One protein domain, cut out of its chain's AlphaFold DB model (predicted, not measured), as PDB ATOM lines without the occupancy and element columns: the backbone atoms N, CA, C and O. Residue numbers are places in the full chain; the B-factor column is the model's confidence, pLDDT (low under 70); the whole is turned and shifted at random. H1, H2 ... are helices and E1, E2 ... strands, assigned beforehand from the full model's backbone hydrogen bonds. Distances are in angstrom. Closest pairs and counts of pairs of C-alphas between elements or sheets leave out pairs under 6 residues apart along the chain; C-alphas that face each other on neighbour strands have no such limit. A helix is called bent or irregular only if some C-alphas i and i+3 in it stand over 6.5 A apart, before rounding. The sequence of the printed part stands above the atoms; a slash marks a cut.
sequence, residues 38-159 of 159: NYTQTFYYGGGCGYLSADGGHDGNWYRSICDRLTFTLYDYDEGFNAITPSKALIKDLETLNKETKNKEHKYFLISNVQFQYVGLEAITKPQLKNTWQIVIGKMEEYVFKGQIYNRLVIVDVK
ATOM      1  N   ASN A  38     -47.085  24.642  -8.400       94.12
ATOM      2  CA  ASN A  38     -46.131  24.111  -9.369       94.12
ATOM      3  C   ASN A  38     -45.193  25.214  -9.857       94.12
ATOM      4  O   ASN A  38     -45.643  26.291 -10.239       94.12
ATOM      5  N   TYR A  39     -43.905  24.903  -9.916       94.44
ATOM      6  CA  TYR A  39     -42.860  25.812 -10.367       94.44
ATOM      7  C   TYR A  39     -41.994  25.134 -11.418       94.44
ATOM      8  O   TYR A  39     -41.969  23.911 -11.530       94.44
ATOM      9  N   THR A  40     -41.284  25.937 -12.205       94.75
ATOM     10  CA  THR A  40     -40.152  25.480 -13.011       94.75
ATOM     11  C   THR A  40     -38.950  26.321 -12.632       94.75
ATOM     12  O   THR A  40     -39.035  27.546 -12.645       94.75
ATOM     13  N   GLN A  41     -37.843  25.673 -12.285       94.25
ATOM     14  CA  GLN A  41     -36.603  26.359 -11.943       94.25
ATOM     15  C   GLN A  41     -35.405  25.575 -12.463       94.25
ATOM     16  O   GLN A  41     -35.467  24.357 -12.618       94.25
ATOM     17  N   THR A  42     -34.301  26.267 -12.718       96.19
ATOM     18  CA  THR A  42     -33.025  25.624 -13.008       96.19
ATOM     19  C   THR A  42     -32.442  24.997 -11.743       96.19
ATOM     20  O   THR A  42     -32.294  25.657 -10.710       96.19
ATOM     21  N   PHE A  43     -32.072  23.725 -11.849       97.25
ATOM     22  CA  PHE A  43     -31.286  22.991 -10.865       97.25
ATOM     23  C   PHE A  43     -29.960  22.575 -11.486       97.25
ATOM     24  O   PHE A  43     -29.866  22.363 -12.695       97.25
ATOM     25  N   TYR A  44     -28.948  22.422 -10.643       97.50
ATOM     26  CA  TYR A  44     -27.699  21.779 -11.003       97.50
ATOM     27  C   TYR A  44     -27.541  20.448 -10.269       97.50
ATOM     28  O   TYR A  44     -28.009  20.270  -9.140       97.50
ATOM     29  N   TYR A  45     -26.888  19.503 -10.940       97.75
ATOM     30  CA  TYR A  45     -26.464  18.237 -10.358       97.75
ATOM     31  C   TYR A  45     -25.338  18.500  -9.360       97.75
ATOM     32  O   TYR A  45     -24.299  19.055  -9.719       97.75
ATOM     33  N   GLY A  46     -25.556  18.124  -8.104       94.69
ATOM     34  CA  GLY A  46     -24.568  18.300  -7.054       94.69
ATOM     35  C   GLY A  46     -23.591  17.128  -6.944       94.69
ATOM     36  O   GLY A  46     -22.442  17.324  -6.554       94.69
ATOM     37  N   GLY A  47     -24.009  15.911  -7.294       95.19
ATOM     38  CA  GLY A  47     -23.176  14.716  -7.154       95.19
ATOM     39  C   GLY A  47     -23.964  13.469  -6.757       95.19
ATOM     40  O   GLY A  47     -25.173  13.523  -6.524       95.19
ATOM     41  N   GLY A  48     -23.246  12.352  -6.647       93.25
ATOM     42  CA  GLY A  48     -23.791  11.098  -6.136       93.25
ATOM     43  C   GLY A  48     -23.869  11.094  -4.606       93.25
ATOM     44  O   GLY A  48     -23.010  11.667  -3.935       93.25
ATOM     45  N   CYS A  49     -24.890  10.448  -4.048       90.94
ATOM     46  CA  CYS A  49     -25.136  10.330  -2.606       90.94
ATOM     47  C   CYS A  49     -25.652   8.937  -2.195       90.94
ATOM     48  O   CYS A  49     -26.471   8.821  -1.282       90.94
ATOM     49  N   GLY A  50     -25.205   7.890  -2.892       87.12
ATOM     50  CA  GLY A  50     -25.591   6.509  -2.598       87.12
ATOM     51  C   GLY A  50     -25.181   6.032  -1.198       87.12
ATOM     52  O   GLY A  50     -24.277   6.591  -0.572       87.12
ATOM     53  N   TYR A  51     -25.849   4.988  -0.704       85.31
ATOM     54  CA  TYR A  51     -25.604   4.382   0.609       85.31
ATOM     55  C   TYR A  51     -25.776   2.855   0.582       85.31
ATOM     56  O   TYR A  51     -26.331   2.294  -0.357       85.31
ATOM     57  N   LEU A  52     -25.286   2.175   1.624       87.56
ATOM     58  CA  LEU A  52     -25.494   0.739   1.838       87.56
ATOM     59  C   LEU A  52     -26.580   0.521   2.898       87.56
ATOM     60  O   LEU A  52     -26.495   1.094   3.986       87.56
ATOM     61  N   SER A  53     -27.558  -0.330   2.610       82.19
ATOM     62  CA  SER A  53     -28.606  -0.776   3.533       82.19
ATOM     63  C   SER A  53     -28.697  -2.302   3.589       82.19
ATOM     64  O   SER A  53     -27.934  -3.026   2.950       82.19
ATOM     65  N   ALA A  54     -29.600  -2.806   4.434       82.69
ATOM     66  CA  ALA A  54     -29.781  -4.239   4.658       82.69
ATOM     67  C   ALA A  54     -30.291  -4.996   3.415       82.69
ATOM     68  O   ALA A  54     -30.100  -6.206   3.317       82.69
ATOM     69  N   ASP A  55     -30.937  -4.297   2.486       84.31
ATOM     70  CA  ASP A  55     -31.498  -4.800   1.232       84.31
ATOM     71  C   ASP A  55     -30.577  -4.614   0.015       84.31
ATOM     72  O   ASP A  55     -30.842  -5.192  -1.039       84.31
ATOM     73  N   GLY A  56     -29.462  -3.891   0.155       84.88
ATOM     74  CA  GLY A  56     -28.486  -3.711  -0.916       84.88
ATOM     75  C   GLY A  56     -27.777  -2.361  -0.876       84.88
ATOM     76  O   GLY A  56     -27.905  -1.589   0.069       84.88
ATOM     77  N   GLY A  57     -26.969  -2.096  -1.904       88.94
ATOM     78  CA  GLY A  57     -26.451  -0.753  -2.157       88.94
ATOM     79  C   GLY A  57     -27.433   0.029  -3.018       88.94
ATOM     80  O   GLY A  57     -27.897  -0.507  -4.022       88.94
ATOM     81  N   HIS A  58     -27.704   1.272  -2.632       89.62
ATOM     82  CA  HIS A  58     -28.544   2.200  -3.378       89.62
ATOM     83  C   HIS A  58     -27.714   3.338  -3.936       89.62
ATOM     84  O   HIS A  58     -26.966   3.991  -3.201       89.62
ATOM     85  N   ASP A  59     -27.897   3.609  -5.221       91.94
ATOM     86  CA  ASP A  59     -27.374   4.810  -5.848       91.94
ATOM     87  C   ASP A  59     -28.344   5.975  -5.625       91.94
ATOM     88  O   ASP A  59     -29.562   5.809  -5.572       91.94
ATOM     89  N   GLY A  60     -27.806   7.183  -5.496       94.06
ATOM     90  CA  GLY A  60     -28.608   8.387  -5.327       94.06
ATOM     91  C   GLY A  60     -27.899   9.609  -5.874       94.06
ATOM     92  O   GLY A  60     -26.679   9.599  -6.021       94.06
ATOM     93  N   ASN A  61     -28.664  10.657  -6.156       95.88
ATOM     94  CA  ASN A  61     -28.163  11.926  -6.669       95.88
ATOM     95  C   ASN A  61     -28.769  13.093  -5.891       95.88
ATOM     96  O   ASN A  61     -29.979  13.116  -5.658       95.88
ATOM     97  N   TRP A  62     -27.943  14.084  -5.549       95.31
ATOM     98  CA  TRP A  62     -28.405  15.338  -4.956       95.31
ATOM     99  C   TRP A  62     -28.457  16.455  -5.998       95.31
ATOM    100  O   TRP A  62     -27.577  16.595  -6.850       95.31
ATOM    101  N   TYR A  63     -29.497  17.276  -5.904       96.88
ATOM    102  CA  TYR A  63     -29.776  18.382  -6.809       96.88
ATOM    103  C   TYR A  63     -30.013  19.655  -6.015       96.88
ATOM    104  O   TYR A  63     -30.610  19.636  -4.934       96.88
ATOM    105  N   ARG A  64     -29.568  20.781  -6.563       95.88
ATOM    106  CA  ARG A  64     -29.670  22.083  -5.906       95.88
ATOM    107  C   ARG A  64     -30.150  23.127  -6.895       95.88
ATOM    108  O   ARG A  64     -29.686  23.176  -8.032       95.88
ATOM    109  N   SER A  65     -31.126  23.925  -6.485       95.19
ATOM    110  CA  SER A  65     -31.597  25.053  -7.291       95.19
ATOM    111  C   SER A  65     -30.450  26.034  -7.524       95.19
ATOM    112  O   SER A  65     -29.602  26.217  -6.653       95.19
ATOM    113  N   ILE A  66     -30.440  26.724  -8.668       94.31
ATOM    114  CA  ILE A  66     -29.399  27.730  -8.951       94.31
ATOM    115  C   ILE A  66     -29.378  28.878  -7.938       94.31
ATOM    116  O   ILE A  66     -28.388  29.586  -7.861       94.31
ATOM    117  N   CYS A  67     -30.447  29.074  -7.163       92.75
ATOM    118  CA  CYS A  67     -30.526  30.082  -6.105       92.75
ATOM    119  C   CYS A  67     -30.190  29.543  -4.705       92.75
ATOM    120  O   CYS A  67     -30.288  30.291  -3.741       92.75
ATOM    121  N   ASP A  68     -29.861  28.256  -4.586       90.94
ATOM    122  CA  ASP A  68     -29.510  27.586  -3.330       90.94
ATOM    123  C   ASP A  68     -30.546  27.701  -2.195       90.94
ATOM    124  O   ASP A  68     -30.208  27.774  -1.017       90.94
ATOM    125  N   ARG A  69     -31.836  27.738  -2.553       91.50
ATOM    126  CA  ARG A  69     -32.959  27.773  -1.588       91.50
ATOM    127  C   ARG A  69     -33.817  26.516  -1.594       91.50
ATOM    128  O   ARG A  69     -34.700  26.366  -0.763       91.50
ATOM    129  N   LEU A  70     -33.591  25.646  -2.570       93.38
ATOM    130  CA  LEU A  70     -34.230  24.343  -2.694       93.38
ATOM    131  C   LEU A  70     -33.178  23.301  -3.032       93.38
ATOM    132  O   LEU A  70     -32.334  23.516  -3.913       93.38
ATOM    133  N   THR A  71     -33.297  22.153  -2.381       93.69
ATOM    134  CA  THR A  71     -32.522  20.949  -2.668       93.69
ATOM    135  C   THR A  71     -33.439  19.745  -2.667       93.69
ATOM    136  O   THR A  71     -34.410  19.708  -1.915       93.69
ATOM    137  N   PHE A  72     -33.114  18.743  -3.470       94.62
ATOM    138  CA  PHE A  72     -33.772  17.447  -3.385       94.62
ATOM    139  C   PHE A  72     -32.795  16.329  -3.720       94.62
ATOM    140  O   PHE A  72     -31.784  16.547  -4.391       94.62
ATOM    141  N   THR A  73     -33.129  15.136  -3.252       94.62
ATOM    142  CA  THR A  73     -32.392  13.907  -3.522       94.62
ATOM    143  C   THR A  73     -33.341  12.915  -4.167       94.62
ATOM    144  O   THR A  73     -34.516  12.880  -3.807       94.62
ATOM    145  N   LEU A  74     -32.834  12.133  -5.116       94.44
ATOM    146  CA  LEU A  74     -33.519  10.947  -5.623       94.44
ATOM    147  C   LEU A  74     -32.578   9.754  -5.531       94.44
ATOM    148  O   LEU A  74     -31.407   9.868  -5.903       94.44
ATOM    149  N   TYR A  75     -33.112   8.629  -5.082       94.12
ATOM    150  CA  TYR A  75     -32.456   7.327  -5.067       94.12
ATOM    151  C   TYR A  75     -32.968   6.439  -6.198       94.12
ATOM    152  O   TYR A  75     -34.021   6.696  -6.773       94.12
ATOM    153  N   ASP A  76     -32.220   5.394  -6.535       93.25
ATOM    154  CA  ASP A  76     -32.514   4.486  -7.649       93.25
ATOM    155  C   ASP A  76     -33.894   3.808  -7.596       93.25
ATOM    156  O   ASP A  76     -34.455   3.470  -8.643       93.25
ATOM    157  N   TYR A  77     -34.464   3.660  -6.402       91.75
ATOM    158  CA  TYR A  77     -35.815   3.153  -6.181       91.75
ATOM    159  C   TYR A  77     -36.915   4.226  -6.253       91.75
ATOM    160  O   TYR A  77     -38.096   3.871  -6.285       91.75
ATOM    161  N   ASP A  78     -36.571   5.517  -6.264       92.12
ATOM    162  CA  ASP A  78     -37.553   6.598  -6.316       92.12
ATOM    163  C   ASP A  78     -38.168   6.732  -7.713       92.12
ATOM    164  O   ASP A  78     -37.503   6.652  -8.756       92.12
ATOM    165  N   GLU A  79     -39.469   7.023  -7.742       89.50
ATOM    166  CA  GLU A  79     -40.159   7.343  -8.986       89.50
ATOM    167  C   GLU A  79     -39.519   8.578  -9.642       89.50
ATOM    168  O   GLU A  79     -39.360   9.634  -9.031       89.50
ATOM    169  N   GLY A  80     -39.155   8.448 -10.918       88.56
ATOM    170  CA  GLY A  80     -38.543   9.533 -11.685       88.56
ATOM    171  C   GLY A  80     -37.017   9.608 -11.600       88.56
ATOM    172  O   GLY A  80     -36.441  10.383 -12.363       88.56
ATOM    173  N   PHE A  81     -36.341   8.772 -10.794       93.25
ATOM    174  CA  PHE A  81     -34.872   8.749 -10.717       93.25
ATOM    175  C   PHE A  81     -34.219   8.656 -12.098       93.25
ATOM    176  O   PHE A  81     -33.443   9.528 -12.484       93.25
ATOM    177  N   ASN A  82     -34.597   7.651 -12.892       92.31
ATOM    178  CA  ASN A  82     -34.049   7.456 -14.238       92.31
ATOM    179  C   ASN A  82     -34.426   8.579 -15.216       92.31
ATOM    180  O   ASN A  82     -33.692   8.835 -16.165       92.31
ATOM    181  N   ALA A  83     -35.563   9.245 -15.002       93.44
ATOM    182  CA  ALA A  83     -36.030  10.322 -15.871       93.44
ATOM    183  C   ALA A  83     -35.298  11.646 -15.610       93.44
ATOM    184  O   ALA A  83     -35.219  12.487 -16.503       93.44
ATOM    185  N   ILE A  84     -34.775  11.840 -14.395       95.06
ATOM    186  CA  ILE A  84     -34.112  13.080 -13.974       95.06
ATOM    187  C   ILE A  84     -32.603  12.931 -13.918       95.06
ATOM    188  O   ILE A  84     -31.895  13.916 -14.090       95.06
ATOM    189  N   THR A  85     -32.085  11.730 -13.700       95.62
ATOM    190  CA  THR A  85     -30.647  11.508 -13.566       95.62
ATOM    191  C   THR A  85     -29.910  11.862 -14.863       95.62
ATOM    192  O   THR A  85     -30.268  11.355 -15.930       95.62
ATOM    193  N   PRO A  86     -28.878  12.730 -14.812       96.56
ATOM    194  CA  PRO A  86     -28.030  12.958 -15.970       96.56
ATOM    195  C   PRO A  86     -27.337  11.664 -16.402       96.56
ATOM    196  O   PRO A  86     -27.050  10.786 -15.591       96.56
ATOM    197  N   SER A  87     -27.026  11.540 -17.692       96.06
ATOM    198  CA  SER A  87     -26.361  10.334 -18.185       96.06
ATOM    199  C   SER A  87     -24.978  10.157 -17.545       96.06
ATOM    200  O   SER A  87     -24.264  11.127 -17.278       96.06
ATOM    201  N   LYS A  88     -24.546   8.900 -17.368       94.56
ATOM    202  CA  LYS A  88     -23.198   8.583 -16.860       94.56
ATOM    203  C   LYS A  88     -22.087   9.231 -17.697       94.56
ATOM    204  O   LYS A  88     -21.052   9.597 -17.154       94.56
ATOM    205  N   ALA A  89     -22.311   9.390 -19.004       96.94
ATOM    206  CA  ALA A  89     -21.389  10.090 -19.895       96.94
ATOM    207  C   ALA A  89     -21.274  11.581 -19.536       96.94
ATOM    208  O   ALA A  89     -20.166  12.059 -19.331       96.94
ATOM    209  N   LEU A  90     -22.401  12.284 -19.353       96.81
ATOM    210  CA  LEU A  90     -22.399  13.701 -18.961       96.81
ATOM    211  C   LEU A  90     -21.760  13.930 -17.587       96.81
ATOM    212  O   LEU A  90     -21.034  14.904 -17.406       96.81
ATOM    213  N   ILE A  91     -22.003  13.031 -16.629       96.81
ATOM    214  CA  ILE A  91     -21.376  13.101 -15.301       96.81
ATOM    215  C   ILE A  91     -19.854  12.943 -15.427       96.81
ATOM    216  O   ILE A  91     -19.105  13.760 -14.897       96.81
ATOM    217  N   LYS A  92     -19.384  11.951 -16.192       97.00
ATOM    218  CA  LYS A  92     -17.949  11.743 -16.434       97.00
ATOM    219  C   LYS A  92     -17.297  12.933 -17.149       97.00
ATOM    220  O   LYS A  92     -16.163  13.300 -16.826       97.00
ATOM    221  N   ASP A  93     -17.995  13.538 -18.105       97.38
ATOM    222  CA  ASP A  93     -17.506  14.722 -18.812       97.38
ATOM    223  C   ASP A  93     -17.391  15.918 -17.859       97.38
ATOM    224  O   ASP A  93     -16.362  16.595 -17.842       97.38
ATOM    225  N   LEU A  94     -18.397  16.138 -17.004       97.00
ATOM    226  CA  LEU A  94     -18.368  17.159 -15.954       97.00
ATOM    227  C   LEU A  94     -17.177  16.966 -15.003       97.00
ATOM    228  O   LEU A  94     -16.456  17.921 -14.709       97.00
ATOM    229  N   GLU A  95     -16.960  15.739 -14.525       96.19
ATOM    230  CA  GLU A  95     -15.852  15.396 -13.627       96.19
ATOM    231  C   GLU A  95     -14.491  15.636 -14.285       96.19
ATOM    232  O   GLU A  95     -13.603  16.226 -13.671       96.19
ATOM    233  N   THR A  96     -14.337  15.235 -15.550       96.88
ATOM    234  CA  THR A  96     -13.118  15.478 -16.336       96.88
ATOM    235  C   THR A  96     -12.835  16.973 -16.452       96.88
ATOM    236  O   THR A  96     -11.749  17.429 -16.091       96.88
ATOM    237  N   LEU A  97     -13.834  17.758 -16.860       96.00
ATOM    238  CA  LEU A  97     -13.695  19.204 -17.034       96.00
ATOM    239  C   LEU A  97     -13.333  19.914 -15.727       96.00
ATOM    240  O   LEU A  97     -12.455  20.778 -15.704       96.00
ATOM    241  N   ASN A  98     -13.972  19.534 -14.619       95.31
ATOM    242  CA  ASN A  98     -13.680  20.111 -13.309       95.31
ATOM    243  C   ASN A  98     -12.354  19.626 -12.704       95.31
ATOM    244  O   ASN A  98     -11.788  20.316 -11.859       95.31
ATOM    245  N   LYS A  99     -11.826  18.477 -13.135       94.94
ATOM    246  CA  LYS A  99     -10.478  18.025 -12.770       94.94
ATOM    247  C   LYS A  99      -9.393  18.776 -13.545       94.94
ATOM    248  O   LYS A  99      -8.316  19.025 -13.008       94.94
ATOM    249  N   GLU A 100      -9.663  19.113 -14.801       93.44
ATOM    250  CA  GLU A 100      -8.715  19.781 -15.699       93.44
ATOM    251  C   GLU A 100      -8.730  21.309 -15.564       93.44
ATOM    252  O   GLU A 100      -7.728  21.966 -15.868       93.44
ATOM    253  N   THR A 101      -9.835  21.894 -15.087       90.50
ATOM    254  CA  THR A 101      -9.922  23.344 -14.896       90.50
ATOM    255  C   THR A 101      -8.931  23.829 -13.839       90.50
ATOM    256  O   THR A 101      -8.889  23.363 -12.700       90.50
ATOM    257  N   LYS A 102      -8.125  24.825 -14.215       90.75
ATOM    258  CA  LYS A 102      -7.244  25.556 -13.290       90.75
ATOM    259  C   LYS A 102      -7.922  26.799 -12.713       90.75
ATOM    260  O   LYS A 102      -7.382  27.416 -11.795       90.75
ATOM    261  N   ASN A 103      -9.080  27.182 -13.258       89.31
ATOM    262  CA  ASN A 103      -9.835  28.331 -12.790       89.31
ATOM    263  C   ASN A 103     -10.572  27.959 -11.495       89.31
ATOM    264  O   ASN A 103     -11.338  27.001 -11.455       89.31
ATOM    265  N   LYS A 104     -10.297  28.697 -10.415       84.62
ATOM    266  CA  LYS A 104     -10.925  28.462  -9.107       84.62
ATOM    267  C   LYS A 104     -12.267  29.174  -8.954       84.62
ATOM    268  O   LYS A 104     -13.071  28.740  -8.133       84.62
ATOM    269  N   GLU A 105     -12.482  30.239  -9.720       90.12
ATOM    270  CA  GLU A 105     -13.692  31.060  -9.690       90.12
ATOM    271  C   GLU A 105     -14.767  30.482 -10.614       90.12
ATOM    272  O   GLU A 105     -15.906  30.293 -10.195       90.12
ATOM    273  N   HIS A 106     -14.382  30.143 -11.847       94.44
ATOM    274  CA  HIS A 106     -15.281  29.593 -12.855       94.44
ATOM    275  C   HIS A 106     -15.101  28.081 -12.961       94.44
ATOM    276  O   HIS A 106     -14.001  27.586 -13.220       94.44
ATOM    277  N   LYS A 107     -16.198  27.352 -12.775       95.69
ATOM    278  CA  LYS A 107     -16.246  25.889 -12.822       95.69
ATOM    279  C   LYS A 107     -17.338  25.424 -13.769       95.69
ATOM    280  O   LYS A 107     -18.210  26.199 -14.154       95.69
ATOM    281  N   TYR A 108     -17.278  24.153 -14.131       97.50
ATOM    282  CA  TYR A 108     -18.312  23.529 -14.935       97.50
ATOM    283  C   TYR A 108     -19.431  23.016 -14.034       97.50
ATOM    284  O   TYR A 108     -19.175  22.426 -12.983       97.50
ATOM    285  N   PHE A 109     -20.667  23.218 -14.470       97.56
ATOM    286  CA  PHE A 109     -21.874  22.743 -13.806       97.56
ATOM    287  C   PHE A 109     -22.745  22.018 -14.820       97.56
ATOM    288  O   PHE A 109     -22.774  22.381 -15.990       97.56
ATOM    289  N   LEU A 110     -23.469  21.002 -14.366       98.06
ATOM    290  CA  LEU A 110     -24.453  20.296 -15.174       98.06
ATOM    291  C   LEU A 110     -25.832  20.753 -14.713       98.06
ATOM    292  O   LEU A 110     -26.184  20.517 -13.559       98.06
ATOM    293  N   ILE A 111     -26.576  21.443 -15.581       97.88
ATOM    294  CA  ILE A 111     -27.845  22.099 -15.236       97.88
ATOM    295  C   ILE A 111     -29.015  21.599 -16.081       97.88
ATOM    296  O   ILE A 111     -28.832  21.185 -17.226       97.88
ATOM    297  N   SER A 112     -30.226  21.694 -15.540       97.44
ATOM    298  CA  SER A 112     -31.479  21.542 -16.284       97.44
ATOM    299  C   SER A 112     -32.614  22.311 -15.602       97.44
ATOM    300  O   SER A 112     -32.574  22.557 -14.396       97.44
ATOM    301  N   ASN A 113     -33.637  22.698 -16.363       95.94
ATOM    302  CA  ASN A 113     -34.882  23.211 -15.810       95.94
ATOM    303  C   ASN A 113     -35.751  22.039 -15.366       95.94
ATOM    304  O   ASN A 113     -36.093  21.152 -16.150       95.94
ATOM    305  N   VAL A 114     -36.144  22.071 -14.102       95.81
ATOM    306  CA  VAL A 114     -36.974  21.064 -13.456       95.81
ATOM    307  C   VAL A 114     -38.309  21.706 -13.120       95.81
ATOM    308  O   VAL A 114     -38.354  22.737 -12.447       95.81
ATOM    309  N   GLN A 115     -39.399  21.103 -13.587       95.88
ATOM    310  CA  GLN A 115     -40.729  21.364 -13.055       95.88
ATOM    311  C   GLN A 115     -40.952  20.523 -11.803       95.88
ATOM    312  O   GLN A 115     -40.580  19.357 -11.777       95.88
ATOM    313  N   PHE A 116     -41.578  21.099 -10.785       94.69
ATOM    314  CA  PHE A 116     -41.872  20.420  -9.528       94.69
ATOM    315  C   PHE A 116     -43.086  21.042  -8.837       94.69
ATOM    316  O   PHE A 116     -43.461  22.179  -9.132       94.69
ATOM    317  N   GLN A 117     -43.662  20.318  -7.879       95.19
ATOM    318  CA  GLN A 117     -44.602  20.878  -6.912       95.19
ATOM    319  C   GLN A 117     -43.861  21.205  -5.613       95.19
ATOM    320  O   GLN A 117     -43.153  20.355  -5.073       95.19
ATOM    321  N   TYR A 118     -44.020  22.421  -5.098       94.69
ATOM    322  CA  TYR A 118     -43.486  22.804  -3.792       94.69
ATOM    323  C   TYR A 118     -44.435  22.352  -2.681       94.69
ATOM    324  O   TYR A 118     -45.622  22.672  -2.726       94.69
ATOM    325  N   VAL A 119     -43.935  21.637  -1.672       93.25
ATOM    326  CA  VAL A 119     -44.769  21.074  -0.587       93.25
ATOM    327  C   VAL A 119     -44.557  21.760   0.767       93.25
ATOM    328  O   VAL A 119     -45.155  21.356   1.761       93.25
ATOM    329  N   GLY A 120     -43.783  22.848   0.801       90.06
ATOM    330  CA  GLY A 120     -43.435  23.567   2.029       90.06
ATOM    331  C   GLY A 120     -42.091  23.123   2.606       90.06
ATOM    332  O   GLY A 120     -41.535  22.115   2.184       90.06
ATOM    333  N   LEU A 121     -41.573  23.896   3.570       86.31
ATOM    334  CA  LEU A 121     -40.315  23.612   4.282       86.31
ATOM    335  C   LEU A 121     -39.141  23.271   3.345       86.31
ATOM    336  O   LEU A 121     -38.415  22.313   3.589       86.31
ATOM    337  N   GLU A 122     -38.988  24.029   2.255       82.50
ATOM    338  CA  GLU A 122     -37.901  23.849   1.273       82.50
ATOM    339  C   GLU A 122     -37.914  22.492   0.536       82.50
ATOM    340  O   GLU A 122     -36.971  22.159  -0.180       82.50
ATOM    341  N   ALA A 123     -39.010  21.734   0.641       87.81
ATOM    342  CA  ALA A 123     -39.178  20.442  -0.006       87.81
ATOM    343  C   ALA A 123     -40.012  20.535  -1.292       87.81
ATOM    344  O   ALA A 123     -40.962  21.322  -1.418       87.81
ATOM    345  N   ILE A 124     -39.674  19.670  -2.247       93.12
ATOM    346  CA  ILE A 124     -40.373  19.536  -3.526       93.12
ATOM    347  C   ILE A 124     -40.831  18.092  -3.743       93.12
ATOM    348  O   ILE A 124     -40.290  17.160  -3.157       93.12
ATOM    349  N   THR A 125     -41.800  17.899  -4.632       93.12
ATOM    350  CA  THR A 125     -42.243  16.579  -5.090       93.12
ATOM    351  C   THR A 125     -42.488  16.569  -6.597       93.12
ATOM    352  O   THR A 125     -42.617  17.624  -7.225       93.12
ATOM    353  N   LYS A 126     -42.561  15.360  -7.167       91.19
ATOM    354  CA  LYS A 126     -42.796  15.090  -8.594       91.19
ATOM    355  C   LYS A 126     -41.885  15.912  -9.521       91.19
ATOM    356  O   LYS A 126     -42.396  16.593 -10.413       91.19
ATOM    357  N   PRO A 127     -40.558  15.905  -9.300       95.50
ATOM    358  CA  PRO A 127     -39.659  16.625 -10.182       95.50
ATOM    359  C   PRO A 127     -39.729  16.020 -11.599       95.50
ATOM    360  O   PRO A 127     -39.866  14.811 -11.773       95.50
ATOM    361  N   GLN A 128     -39.670  16.865 -12.627       95.38
ATOM    362  CA  GLN A 128     -39.699  16.477 -14.039       95.38
ATOM    363  C   GLN A 128     -38.790  17.395 -14.852       95.38
ATOM    364  O   GLN A 128     -38.881  18.619 -14.741       95.38
ATOM    365  N   LEU A 129     -37.938  16.831 -15.708       96.00
ATOM    366  CA  LEU A 129     -37.108  17.632 -16.609       96.00
ATOM    367  C   LEU A 129     -37.972  18.348 -17.659       96.00
ATOM    368  O   LEU A 129     -38.836  17.742 -18.292       96.00
ATOM    369  N   LYS A 130     -37.703  19.637 -17.880       95.00
ATOM    370  CA  LYS A 130     -38.255  20.427 -18.993       95.00
ATOM    371  C   LYS A 130     -37.318  20.502 -20.190       95.00
ATOM    372  O   LYS A 130     -37.772  20.748 -21.303       95.00
ATOM    373  N   ASN A 131     -36.034  20.265 -19.967       92.75
ATOM    374  CA  ASN A 131     -35.012  20.158 -20.994       92.75
ATOM    375  C   ASN A 131     -33.959  19.128 -20.581       92.75
ATOM    376  O   ASN A 131     -33.868  18.708 -19.426       92.75
ATOM    377  N   THR A 132     -33.153  18.706 -21.546       95.06
ATOM    378  CA  THR A 132     -32.011  17.837 -21.275       95.06
ATOM    379  C   THR A 132     -30.976  18.559 -20.420       95.06
ATOM    380  O   THR A 132     -30.867  19.786 -20.451       95.06
ATOM    381  N   TRP A 133     -30.191  17.785 -19.676       97.75
ATOM    382  CA  TRP A 133     -29.028  18.307 -18.971       97.75
ATOM    383  C   TRP A 133     -28.010  18.899 -19.943       97.75
ATOM    384  O   TRP A 133     -27.741  18.316 -20.993       97.75
ATOM    385  N   GLN A 134     -27.431  20.031 -19.562       96.81
ATOM    386  CA  GLN A 134     -26.395  20.724 -20.322       96.81
ATOM    387  C   GLN A 134     -25.252  21.145 -19.405       96.81
ATOM    388  O   GLN A 134     -25.475  21.489 -18.240       96.81
ATOM    389  N   ILE A 135     -24.030  21.102 -19.929       97.88
ATOM    390  CA  ILE A 135     -22.850  21.585 -19.217       97.88
ATOM    391  C   ILE A 135     -22.721  23.086 -19.470       97.88
ATOM    392  O   ILE A 135     -22.764  23.544 -20.606       97.88
ATOM    393  N   VAL A 136     -22.532  23.847 -18.401       96.88
ATOM    394  CA  VAL A 136     -22.317  25.294 -18.441       96.88
ATOM    395  C   VAL A 136     -21.075  25.663 -17.651       96.88
ATOM    396  O   VAL A 136     -20.646  24.917 -16.769       96.88
ATOM    397  N   ILE A 137     -20.520  26.833 -17.940       96.62
ATOM    398  CA  ILE A 137     -19.509  27.474 -17.104       96.62
ATOM    399  C   ILE A 137     -20.238  28.448 -16.188       96.62
ATOM    400  O   ILE A 137     -21.023  29.279 -16.643       96.62
ATOM    401  N   GLY A 138     -19.975  28.366 -14.889       95.62
ATOM    402  CA  GLY A 138     -20.574  29.271 -13.923       95.62
ATOM    403  C   GLY A 138     -19.666  29.582 -12.747       95.62
ATOM    404  O   GLY A 138     -18.572  29.031 -12.612       95.62
ATOM    405  N   LYS A 139     -20.148  30.476 -11.892       95.25
ATOM    406  CA  LYS A 139     -19.520  30.856 -10.624       95.25
ATOM    407  C   LYS A 139     -20.575  30.975  -9.532       95.25
ATOM    408  O   LYS A 139     -21.738  31.252  -9.820       95.25
ATOM    409  N   MET A 140     -20.163  30.772  -8.286       94.69
ATOM    410  CA  MET A 140     -21.034  31.002  -7.135       94.69
ATOM    411  C   MET A 140     -20.906  32.460  -6.694       94.69
ATOM    412  O   MET A 140     -19.794  32.946  -6.500       94.69
ATOM    413  N   GLU A 141     -22.034  33.147  -6.539       94.06
ATOM    414  CA  GLU A 141     -22.101  34.510  -6.011       94.06
ATOM    415  C   GLU A 141     -23.030  34.574  -4.804       94.06
ATOM    416  O   GLU A 141     -24.096  33.963  -4.807       94.06
ATOM    417  N   GLU A 142     -22.665  35.358  -3.797       94.19
ATOM    418  CA  GLU A 142     -23.558  35.640  -2.678       94.19
ATOM    419  C   GLU A 142     -24.680  36.601  -3.097       94.19
ATOM    420  O   GLU A 142     -24.475  37.533  -3.881       94.19
ATOM    421  N   TYR A 143     -25.871  36.395  -2.543       90.88
ATOM    422  CA  TYR A 143     -26.992  37.322  -2.645       90.88
ATOM    423  C   TYR A 143     -27.814  37.323  -1.353       90.88
ATOM    424  O   TYR A 143     -27.752  36.385  -0.556       90.88
ATOM    425  N   VAL A 144     -28.587  38.389  -1.140       89.75
ATOM    426  CA  VAL A 144     -29.449  38.537   0.038       89.75
ATOM    427  C   VAL A 144     -30.902  38.318  -0.356       89.75
ATOM    428  O   VAL A 144     -31.401  38.945  -1.287       89.75
ATOM    429  N   PHE A 145     -31.601  37.473   0.395       87.75
ATOM    430  CA  PHE A 145     -33.039  37.269   0.269       87.75
ATOM    431  C   PHE A 145     -33.677  37.253   1.655       87.75
ATOM    432  O   PHE A 145     -33.265  36.496   2.530       87.75
ATOM    433  N   LYS A 146     -34.660  38.133   1.882       89.19
ATOM    434  CA  LYS A 146     -35.349  38.300   3.180       89.19
ATOM    435  C   LYS A 146     -34.395  38.411   4.383       89.19
ATOM    436  O   LYS A 146     -34.653  37.866   5.452       89.19
ATOM    437  N   GLY A 147     -33.283  39.125   4.199       89.44
ATOM    438  CA  GLY A 147     -32.280  39.353   5.244       89.44
ATOM    439  C   GLY A 147     -31.338  38.174   5.514       89.44
ATOM    440  O   GLY A 147     -30.514  38.274   6.417       89.44
ATOM    441  N   GLN A 148     -31.422  37.084   4.746       89.50
ATOM    442  CA  GLN A 148     -30.495  35.953   4.813       89.50
ATOM    443  C   GLN A 148     -29.567  35.940   3.594       89.50
ATOM    444  O   GLN A 148     -29.965  36.350   2.502       89.50
ATOM    445  N   ILE A 149     -28.329  35.487   3.796       91.62
ATOM    446  CA  ILE A 149     -27.322  35.353   2.739       91.62
ATOM    447  C   ILE A 149     -27.407  33.942   2.164       91.62
ATOM    448  O   ILE A 149     -27.356  32.960   2.902       91.62
ATOM    449  N   TYR A 150     -27.490  33.863   0.844       91.06
ATOM    450  CA  TYR A 150     -27.485  32.628   0.073       91.06
ATOM    451  C   TYR A 150     -26.409  32.706  -1.005       91.06
ATOM    452  O   TYR A 150     -25.965  33.794  -1.372       91.06
ATOM    453  N   ASN A 151     -26.029  31.558  -1.561       92.44
ATOM    454  CA  ASN A 151     -25.212  31.509  -2.767       92.44
ATOM    455  C   ASN A 151     -26.099  31.249  -3.982       92.44
ATOM    456  O   ASN A 151     -27.076  30.520  -3.905       92.44
ATOM    457  N   ARG A 152     -25.760  31.809  -5.134       93.81
ATOM    458  CA  ARG A 152     -26.393  31.458  -6.403       93.81
ATOM    459  C   ARG A 152     -25.349  31.055  -7.423       93.81
ATOM    460  O   ARG A 152     -24.277  31.652  -7.487       93.81
ATOM    461  N   LEU A 153     -25.689  30.077  -8.247       94.69
ATOM    462  CA  LEU A 153     -24.960  29.773  -9.463       94.69
ATOM    463  C   LEU A 153     -25.315  30.822 -10.521       94.69
ATOM    464  O   LEU A 153     -26.444  30.867 -11.007       94.69
ATOM    465  N   VAL A 154     -24.335  31.641 -10.893       93.88
ATOM    466  CA  VAL A 154     -24.408  32.530 -12.053       93.88
ATOM    467  C   VAL A 154     -23.802  31.807 -13.245       93.88
ATOM    468  O   VAL A 154     -22.630  31.425 -13.221       93.88
ATOM    469  N   ILE A 155     -24.616  31.606 -14.279       94.06
ATOM    470  CA  ILE A 155     -24.190  31.019 -15.548       94.06
ATOM    471  C   ILE A 155     -23.478  32.111 -16.346       94.06
ATOM    472  O   ILE A 155     -24.034  33.186 -16.551       94.06
ATOM    473  N   VAL A 156     -22.247  31.832 -16.762       92.44
ATOM    474  CA  VAL A 156     -21.397  32.764 -17.513       92.44
ATOM    475  C   VAL A 156     -21.352  32.389 -18.990       92.44
ATOM    476  O   VAL A 156     -21.334  33.275 -19.835       92.44
ATOM    477  N   ASP A 157     -21.353  31.090 -19.299       89.19
ATOM    478  CA  ASP A 157     -21.324  30.592 -20.675       89.19
ATOM    479  C   ASP A 157     -21.943  29.188 -20.781       89.19
ATOM    480  O   ASP A 157     -22.020  28.453 -19.788       89.19
ATOM    481  N   VAL A 158     -22.363  28.804 -21.987       83.31
ATOM    482  CA  VAL A 158     -22.900  27.475 -22.318       83.31
ATOM    483  C   VAL A 158     -21.889  26.733 -23.192       83.31
ATOM    484  O   VAL A 158     -21.347  27.310 -24.130       83.31
ATOM    485  N   LYS A 159     -21.629  25.459 -22.882       76.00
ATOM    486  CA  LYS A 159     -20.688  24.621 -23.634       76.00
ATOM    487  C   LYS A 159     -21.380  23.821 -24.736       76.00
ATOM    488  O   LYS A 159     -22.470  23.275 -24.460       76.00
TER     489      LYS A 159
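This is residues 38 to 159 of the 159 residues of an uncharacterized protein of Odoribacter laneus CAG:561 (UniProt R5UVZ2). One strongly twisted sheet rolls up so that E1, E4, E5, E7 and E6 make a small, nearly closed barrel, and the bent strand E6 also joins the long hairpin E8 and E9, which forms a wing beside it. H2 covers part of E6, H1 sits by the edges of E5 and E7, and the little hairpin E2 and E3 sticks out at one end. The 122 printed residues have two named helices and nine named strands, in the order E1 E2 E3 E4 E5 H1 H2 E6 E7 E8 E9, mostly strand. The seven-strand sheet is branched, its neighbour pairs antiparallel. The whole is compact, with a radius of gyration of the C-alphas of 15.0 A and spans of 42 by 37 by 26 A.

E1, residues 38 to 48, bends by 69 degrees at residue 41 and runs on into E2, residues 51 to 53, at 86 degrees. E2 forms a hairpin with E3, residues 56 to 58, N 51 and O 58 being 2.9 A apart. E3 runs on at 20 degrees into E4, residues 60 to 65, which is antiparallel to E1, with N 44 and O 64 at 2.8 A. E5, residues 71 to 75, forms a hairpin with E4, with N 63 and O 72 at 2.8 A. H1, residues 81 to 84, is on the sheet at a height of 6.0 A, over none of its strands. H2, residues 88 to 100, has a height of 8.0 A over the sheet and lies over E6, residues 107 to 120, along the strands at 23 degrees on the local plane; their closest C-alphas, of Asn 98 and Tyr 108, are 6.0 A apart. E6 bends by 87 degrees at residue 117. E1 lies on one side of it, with N 43 and O 112 at 2.8 A, and on the other side lie E7, residues 123 to 129, with N 115 and O 128 at 2.8 A, and E8, residues 134 to 145, with N 109 and O 136 at 2.9 A. E6 and E7 form a hairpin. The closest C-alphas of the edge strands E5 and E7, of Phe 72 and Ile 124, are 6.9 A apart. E8 forms a hairpin with the edge strand E9, residues 148 to 158, with N 141 and O 152 at 2.9 A. In H2 every O i to N i+4 pair is within hydrogen-bond range; H1 is too short for such a pair.

E1 begins at C-alpha 38, (-46.131, 24.111, -9.369), and is 26.1 A long. H2 measures 18.3 A, E6 31.1 A and E8 27.2 A. E9, 29.4 A, ends at C-alpha 158, (-22.900, 27.475, -22.318).

The C-alphas farthest apart, of Asp 55 and Gly 147, are 44.3 A apart. The printed part has no cut and no long link. Its mean pLDDT is 93.0, and no printed residue is under 70.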